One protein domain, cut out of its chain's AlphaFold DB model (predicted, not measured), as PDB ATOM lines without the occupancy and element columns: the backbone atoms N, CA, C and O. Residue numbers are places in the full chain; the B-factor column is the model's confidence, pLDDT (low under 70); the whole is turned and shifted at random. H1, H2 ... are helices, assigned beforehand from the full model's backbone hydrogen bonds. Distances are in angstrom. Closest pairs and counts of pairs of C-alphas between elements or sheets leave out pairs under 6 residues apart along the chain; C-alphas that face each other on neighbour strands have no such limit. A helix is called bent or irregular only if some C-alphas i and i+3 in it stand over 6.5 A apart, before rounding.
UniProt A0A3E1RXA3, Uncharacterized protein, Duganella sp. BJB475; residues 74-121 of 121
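What this domain is: This is residues 74 to 121 of the 121 residues of an uncharacterized protein of Duganella sp. BJB475 (UniProt A0A3E1RXA3). Two helices, H1 and H2, make an open V: they come near each other only where a tight link joins the end of H1 to the beginning of H2, and the space between the arms is empty. After H2 a tail, residues 114 to 121, runs on away from the corner, and H2 with this tail makes the longest axis. The printed part has 48 residues with two named helices, H1 then H2, and no named strand; the class is all helix. The whole is flat and extended, with a radius of gyration of the C-alphas of 15.8 A and spans of 50 by 26 by 6 A.

How they stand to each other: Begin with H1, residues 74 to 90, and go on to H2, residues 94 to 113. The two are close but not clearly touching, with 2 pairs of C-alphas within 8 A; look at Ile 88 and Val 94, whose C-alphas are the closest, 6.0 A apart. Their centres are 17.7 A apart. They run opposite ways at a steep tilt of 38 degrees, only just steep. Residues 74 to 84 of H1 stand free, and so do residues 98 to 121, of which 98 to 113 belong to H2. Within hydrogen-bond range are 11 of 13 O i to N i+4 pairs in H1 and 15 of 16 in H2.

Where its parts are: Find C-alpha 74 at (152.085, 180.985, 137.520); from there H1 runs 23.3 A to C-alpha 90, with a kink of 29 degrees near residue 81. It is only just irregular: C-alphas 76 and 79 are 6.6 A apart. With 3 residues between it and H1, H2 begins at C-alpha 94, (145.024, 201.830, 131.784), and runs 28.3 A to C-alpha 113 at (146.009, 179.840, 114.038).

The domain as a whole: The C-alphas of Lys 91 and Glu 121 are the two farthest apart, 51.4 A. The printed part has no cut and ends at residue 121, the chain's last. Mean pLDDT of the printed part is 76.1; look for values under 70 at residue 74 and residues 114 to 121.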
ATOM      1  N   PHE A  74     152.916 179.843 137.113       65.06
ATOM      2  CA  PHE A  74     152.085 180.985 137.520       65.06
ATOM      3  C   PHE A  74     152.560 181.629 138.837       65.06
ATOM      4  O   PHE A  74     152.477 182.848 138.994       65.06
ATOM      5  N   LYS A  75     153.142 180.842 139.755       71.69
ATOM      6  CA  LYS A  75     153.716 181.342 141.016       71.69
ATOM      7  C   LYS A  75     154.908 182.280 140.819       71.69
ATOM      8  O   LYS A  75     155.020 183.250 141.560       71.69
ATOM      9  N   SER A  76     155.776 182.032 139.836       72.44
ATOM     10  CA  SER A  76     156.914 182.922 139.559       72.44
ATOM     11  C   SER A  76     156.509 184.172 138.780       72.44
ATOM     12  O   SER A  76     157.221 185.169 138.816       72.44
ATOM     13  N   LEU A  77     155.369 184.131 138.088       76.75
ATOM     14  CA  LEU A  77     154.896 185.219 137.230       76.75
ATOM     15  C   LEU A  77     154.035 186.233 137.996       76.75
ATOM     16  O   LEU A  77     154.094 187.425 137.708       76.75
ATOM     17  N   LEU A  78     153.307 185.781 139.022       80.56
ATOM     18  CA  LEU A  78     152.502 186.625 139.910       80.56
ATOM     19  C   LEU A  78     153.223 187.865 140.472       80.56
ATOM     20  O   LEU A  78     152.658 188.949 140.340       80.56
ATOM     21  N   PRO A  79     154.434 187.781 141.064       78.88
ATOM     22  CA  PRO A  79     155.087 188.968 141.625       78.88
ATOM     23  C   PRO A  79     155.431 190.021 140.557       78.88
ATOM     24  O   PRO A  79     155.341 191.223 140.812       78.88
ATOM     25  N   TYR A  80     155.738 189.597 139.329       79.25
ATOM     26  CA  TYR A  80     155.985 190.513 138.211       79.25
ATOM     27  C   TYR A  80     154.684 191.062 137.618       79.25
ATOM     28  O   TYR A  80     154.576 192.255 137.343       79.25
ATOM     29  N   ALA A  81     153.657 190.224 137.488       80.81
ATOM     30  CA  ALA A  81     152.338 190.647 137.032       80.81
ATOM     31  C   ALA A  81     151.709 191.669 137.991       80.81
ATOM     32  O   ALA A  81     151.128 192.658 137.548       80.81
ATOM     33  N   LEU A  82     151.875 191.476 139.303       85.31
ATOM     34  CA  LEU A  82     151.394 192.404 140.324       85.31
ATOM     35  C   LEU A  82     152.145 193.734 140.296       85.31
ATOM     36  O   LEU A  82     151.508 194.779 140.374       85.31
ATOM     37  N   THR A  83     153.474 193.730 140.165       83.62
ATOM     38  CA  THR A  83     154.249 194.983 140.117       83.62
ATOM     39  C   THR A  83     153.934 195.790 138.860       83.62
ATOM     40  O   THR A  83     153.646 196.984 138.960       83.62
ATOM     41  N   VAL A  84     153.883 195.142 137.695       81.12
ATOM     42  CA  VAL A  84     153.523 195.791 136.425       81.12
ATOM     43  C   VAL A  84     152.062 196.249 136.436       81.12
ATOM     44  O   VAL A  84     151.774 197.400 136.110       81.12
ATOM     45  N   GLY A  85     151.134 195.401 136.888       81.38
ATOM     46  CA  GLY A  85     149.716 195.742 137.007       81.38
ATOM     47  C   GLY A  85     149.467 196.904 137.973       81.38
ATOM     48  O   GLY A  85     148.731 197.838 137.651       81.38
ATOM     49  N   SER A  86     150.145 196.908 139.125       80.12
ATOM     50  CA  SER A  86     150.048 197.990 140.110       80.12
ATOM     51  C   SER A  86     150.652 199.296 139.582       80.12
ATOM     52  O   SER A  86     150.093 200.370 139.813       80.12
ATOM     53  N   TYR A  87     151.742 199.226 138.812       82.06
ATOM     54  CA  TYR A  87     152.337 200.396 138.163       82.06
ATOM     55  C   TYR A  87     151.395 201.013 137.117       82.06
ATOM     56  O   TYR A  87     151.156 202.223 137.139       82.06
ATOM     57  N   ILE A  88     150.792 200.183 136.258       81.38
ATOM     58  CA  ILE A  88     149.817 200.615 135.243       81.38
ATOM     59  C   ILE A  88     148.596 201.272 135.903       81.38
ATOM     60  O   ILE A  88     148.157 202.341 135.462       81.38
ATOM     61  N   ALA A  89     148.086 200.678 136.986       79.25
ATOM     62  CA  ALA A  89     146.962 201.220 137.742       79.25
ATOM     63  C   ALA A  89     147.299 202.582 138.376       79.25
ATOM     64  O   ALA A  89     146.528 203.535 138.258       79.25
ATOM     65  N   ARG A  90     148.482 202.711 138.992       81.06
ATOM     66  CA  ARG A  90     148.891 203.924 139.718       81.06
ATOM     67  C   ARG A  90     149.163 205.114 138.795       81.06
ATOM     68  O   ARG A  90     148.857 206.248 139.151       81.06
ATOM     69  N   LYS A  91     149.702 204.873 137.598       80.38
ATOM     70  CA  LYS A  91     150.030 205.920 136.611       80.38
ATOM     71  C   LYS A  91     148.859 206.315 135.696       80.38
ATOM     72  O   LYS A  91     149.070 207.108 134.782       80.38
ATOM     73  N   ARG A  92     147.643 205.781 135.908       80.50
ATOM     74  CA  ARG A  92     146.478 205.956 135.007       80.50
ATOM     75  C   ARG A  92     146.775 205.587 133.540       80.50
ATOM     76  O   ARG A  92     146.107 206.058 132.624       80.50
ATOM     77  N   LEU A  93     147.718 204.671 133.309       79.81
ATOM     78  CA  LEU A  93     148.085 204.166 131.976       79.81
ATOM     79  C   LEU A  93     147.164 203.032 131.499       79.81
ATOM     80  O   LEU A  93     147.500 202.286 130.586       79.81
ATOM     81  N   VAL A  94     145.978 202.903 132.093       78.19
ATOM     82  CA  VAL A  94     145.024 201.830 131.784       78.19
ATOM     83  C   VAL A  94     144.573 201.891 130.319       78.19
ATOM     84  O   VAL A  94     144.513 200.864 129.654       78.19
ATOM     85  N   LYS A  95     144.326 203.096 129.785       85.81
ATOM     86  CA  LYS A  95     143.894 203.293 128.390       85.81
ATOM     87  C   LYS A  95     144.904 202.742 127.363       85.81
ATOM     88  O   LYS A  95     144.499 201.909 126.556       85.81
ATOM     89  N   PRO A  96     146.197 203.135 127.384       81.38
ATOM     90  CA  PRO A  96     147.178 202.567 126.458       81.38
ATOM     91  C   PRO A  96     147.470 201.088 126.741       81.38
ATOM     92  O   PRO A  96     147.661 200.323 125.800       81.38
ATOM     93  N   ALA A  97     147.442 200.657 128.008       81.00
ATOM     94  CA  ALA A  97     147.673 199.257 128.359       81.00
ATOM     95  C   ALA A  97     146.635 198.312 127.732       81.00
ATOM     96  O   ALA A  97     147.006 197.245 127.249       81.00
ATOM     97  N   ILE A  98     145.359 198.713 127.672       83.88
ATOM     98  CA  ILE A  98     144.306 197.933 127.000       83.88
ATOM     99  C   ILE A  98     144.601 197.790 125.503       83.88
ATOM    100  O   ILE A  98     144.485 196.692 124.966       83.88
ATOM    101  N   GLY A  99     145.026 198.866 124.833       87.56
ATOM    102  CA  GLY A  99     145.373 198.823 123.409       87.56
ATOM    103  C   GLY A  99     146.512 197.842 123.115       87.56
ATOM    104  O   GLY A  99     146.394 197.006 122.221       87.56
ATOM    105  N   VAL A 100     147.577 197.883 123.921       87.50
ATOM    106  CA  VAL A 100     148.711 196.953 123.796       87.50
ATOM    107  C   VAL A 100     148.290 195.515 124.105       87.50
ATOM    108  O   VAL A 100     148.667 194.601 123.378       87.50
ATOM    109  N   ALA A 101     147.475 195.302 125.143       86.50
ATOM    110  CA  ALA A 101     146.992 193.975 125.514       86.50
ATOM    111  C   ALA A 101     146.117 193.347 124.418       86.50
ATOM    112  O   ALA A 101     146.284 192.171 124.100       86.50
ATOM    113  N   LEU A 102     145.225 194.130 123.802       90.31
ATOM    114  CA  LEU A 102     144.403 193.676 122.680       90.31
ATOM    115  C   LEU A 102     145.259 193.341 121.457       90.31
ATOM    116  O   LEU A 102     145.092 192.272 120.877       90.31
ATOM    117  N   ALA A 103     146.210 194.207 121.094       89.94
ATOM    118  CA  ALA A 103     147.126 193.956 119.984       89.94
ATOM    119  C   ALA A 103     147.964 192.683 120.205       89.94
ATOM    120  O   ALA A 103     148.056 191.839 119.312       89.94
ATOM    121  N   ALA A 104     148.516 192.501 121.407       87.12
ATOM    122  CA  ALA A 104     149.273 191.304 121.764       87.12
ATOM    123  C   ALA A 104     148.395 190.041 121.742       87.12
ATOM    124  O   ALA A 104     148.803 189.019 121.191       87.12
ATOM    125  N   GLY A 105     147.176 190.118 122.285       86.62
ATOM    126  CA  GLY A 105     146.224 189.008 122.297       86.62
ATOM    127  C   GLY A 105     145.802 188.576 120.891       86.62
ATOM    128  O   GLY A 105     145.837 187.388 120.573       86.62
ATOM    129  N   LEU A 106     145.475 189.535 120.019       90.00
ATOM    130  CA  LEU A 106     145.134 189.266 118.619       90.00
ATOM    131  C   LEU A 106     146.331 188.704 117.838       90.00
ATOM    132  O   LEU A 106     146.168 187.748 117.080       90.00
ATOM    133  N   GLY A 107     147.535 189.238 118.064       86.69
ATOM    134  CA  GLY A 107     148.767 188.739 117.453       86.69
ATOM    135  C   GLY A 107     149.074 187.291 117.845       86.69
ATOM    136  O   GLY A 107     149.353 186.462 116.978       86.69
ATOM    137  N   MET A 108     148.946 186.951 119.131       80.88
ATOM    138  CA  MET A 108     149.113 185.572 119.605       80.88
ATOM    139  C   MET A 108     148.036 184.635 119.048       80.88
ATOM    140  O   MET A 108     148.363 183.541 118.590       80.88
ATOM    141  N   ALA A 109     146.768 185.056 119.034       83.88
ATOM    142  CA  ALA A 109     145.665 184.253 118.501       83.88
ATOM    143  C   ALA A 109     145.838 183.949 117.004       83.88
ATOM    144  O   ALA A 109     145.579 182.832 116.550       83.88
ATOM    145  N   TRP A 110     146.319 184.922 116.232       88.44
ATOM    146  CA  TRP A 110     146.614 184.749 114.813       88.44
ATOM    147  C   TRP A 110     147.847 183.869 114.569       88.44
ATOM    148  O   TRP A 110     147.819 183.005 113.691       88.44
ATOM    149  N   LEU A 111     148.903 184.023 115.375       80.31
ATOM    150  CA  LEU A 111     150.107 183.191 115.292       80.31
ATOM    151  C   LEU A 111     149.809 181.718 115.606       80.31
ATOM    152  O   LEU A 111     150.307 180.828 114.921       80.31
ATOM    153  N   LEU A 112     148.967 181.453 116.608       79.56
ATOM    154  CA  LEU A 112     148.533 180.096 116.952       79.56
ATOM    155  C   LEU A 112     147.648 179.480 115.863       79.56
ATOM    156  O   LEU A 112     147.791 178.297 115.573       79.56
ATOM    157  N   ARG A 113     146.801 180.280 115.200       76.31
ATOM    158  CA  ARG A 113     146.009 179.840 114.038       76.31
ATOM    159  C   ARG A 113     146.849 179.501 112.802       76.31
ATOM    160  O   ARG A 113     146.358 178.793 111.933       76.31
ATOM    161  N   ARG A 114     148.086 180.001 112.702       67.50
ATOM    162  CA  ARG A 114     149.006 179.715 111.586       67.50
ATOM    163  C   ARG A 114     149.864 178.463 111.774       67.50
ATOM    164  O   ARG A 114     150.601 178.118 110.854       67.50
ATOM    165  N   LYS A 115     149.792 177.774 112.917       55.19
ATOM    166  CA  LYS A 115     150.453 176.472 113.069       55.19
ATOM    167  C   LYS A 115     149.600 175.391 112.376       55.19
ATOM    168  O   LYS A 115     148.454 175.220 112.791       55.19
ATOM    169  N   PRO A 116     150.101 174.679 111.343       49.66
ATOM    170  CA  PRO A 116     149.430 173.481 110.847       49.66
ATOM    171  C   PRO A 116     149.356 172.449 111.979       49.66
ATOM    172  O   PRO A 116     150.250 172.384 112.827       49.66
ATOM    173  N   ALA A 117     148.250 171.705 112.026       42.16
ATOM    174  CA  ALA A 117     148.015 170.663 113.016       42.16
ATOM    175  C   ALA A 117     149.215 169.696 113.076       42.16
ATOM    176  O   ALA A 117     149.694 169.289 112.017       42.16
ATOM    177  N   PRO A 118     149.716 169.329 114.270       45.88
ATOM    178  CA  PRO A 118     150.618 168.197 114.374       45.88
ATOM    179  C   PRO A 118     149.837 166.947 113.960       45.88
ATOM    180  O   PRO A 118     148.783 166.655 114.534       45.88
ATOM    181  N   GLU A 119     150.337 166.262 112.933       43.97
ATOM    182  CA  GLU A 119     149.952 164.891 112.617       43.97
ATOM    183  C   GLU A 119     150.091 164.059 113.898       43.97
ATOM    184  O   GLU A 119     151.137 164.054 114.550       43.97
ATOM    185  N   GLN A 120     148.971 163.475 114.313       40.81
ATOM    186  CA  GLN A 120     148.893 162.525 115.411       40.81
ATOM    187  C   GLN A 120     149.203 161.146 114.820       40.81
ATOM    188  O   GLN A 120     148.438 160.678 113.976       40.81
ATOM    189  N   GLU A 121     150.295 160.524 115.259       31.97
ATOM    190  CA  GLU A 121     150.381 159.063 115.406       31.97
ATOM    191  C   GLU A 121     150.236 158.715 116.890       31.97
ATOM    192  O   GLU A 121     150.797 159.463 117.732       31.97
TER     193      GLU A 121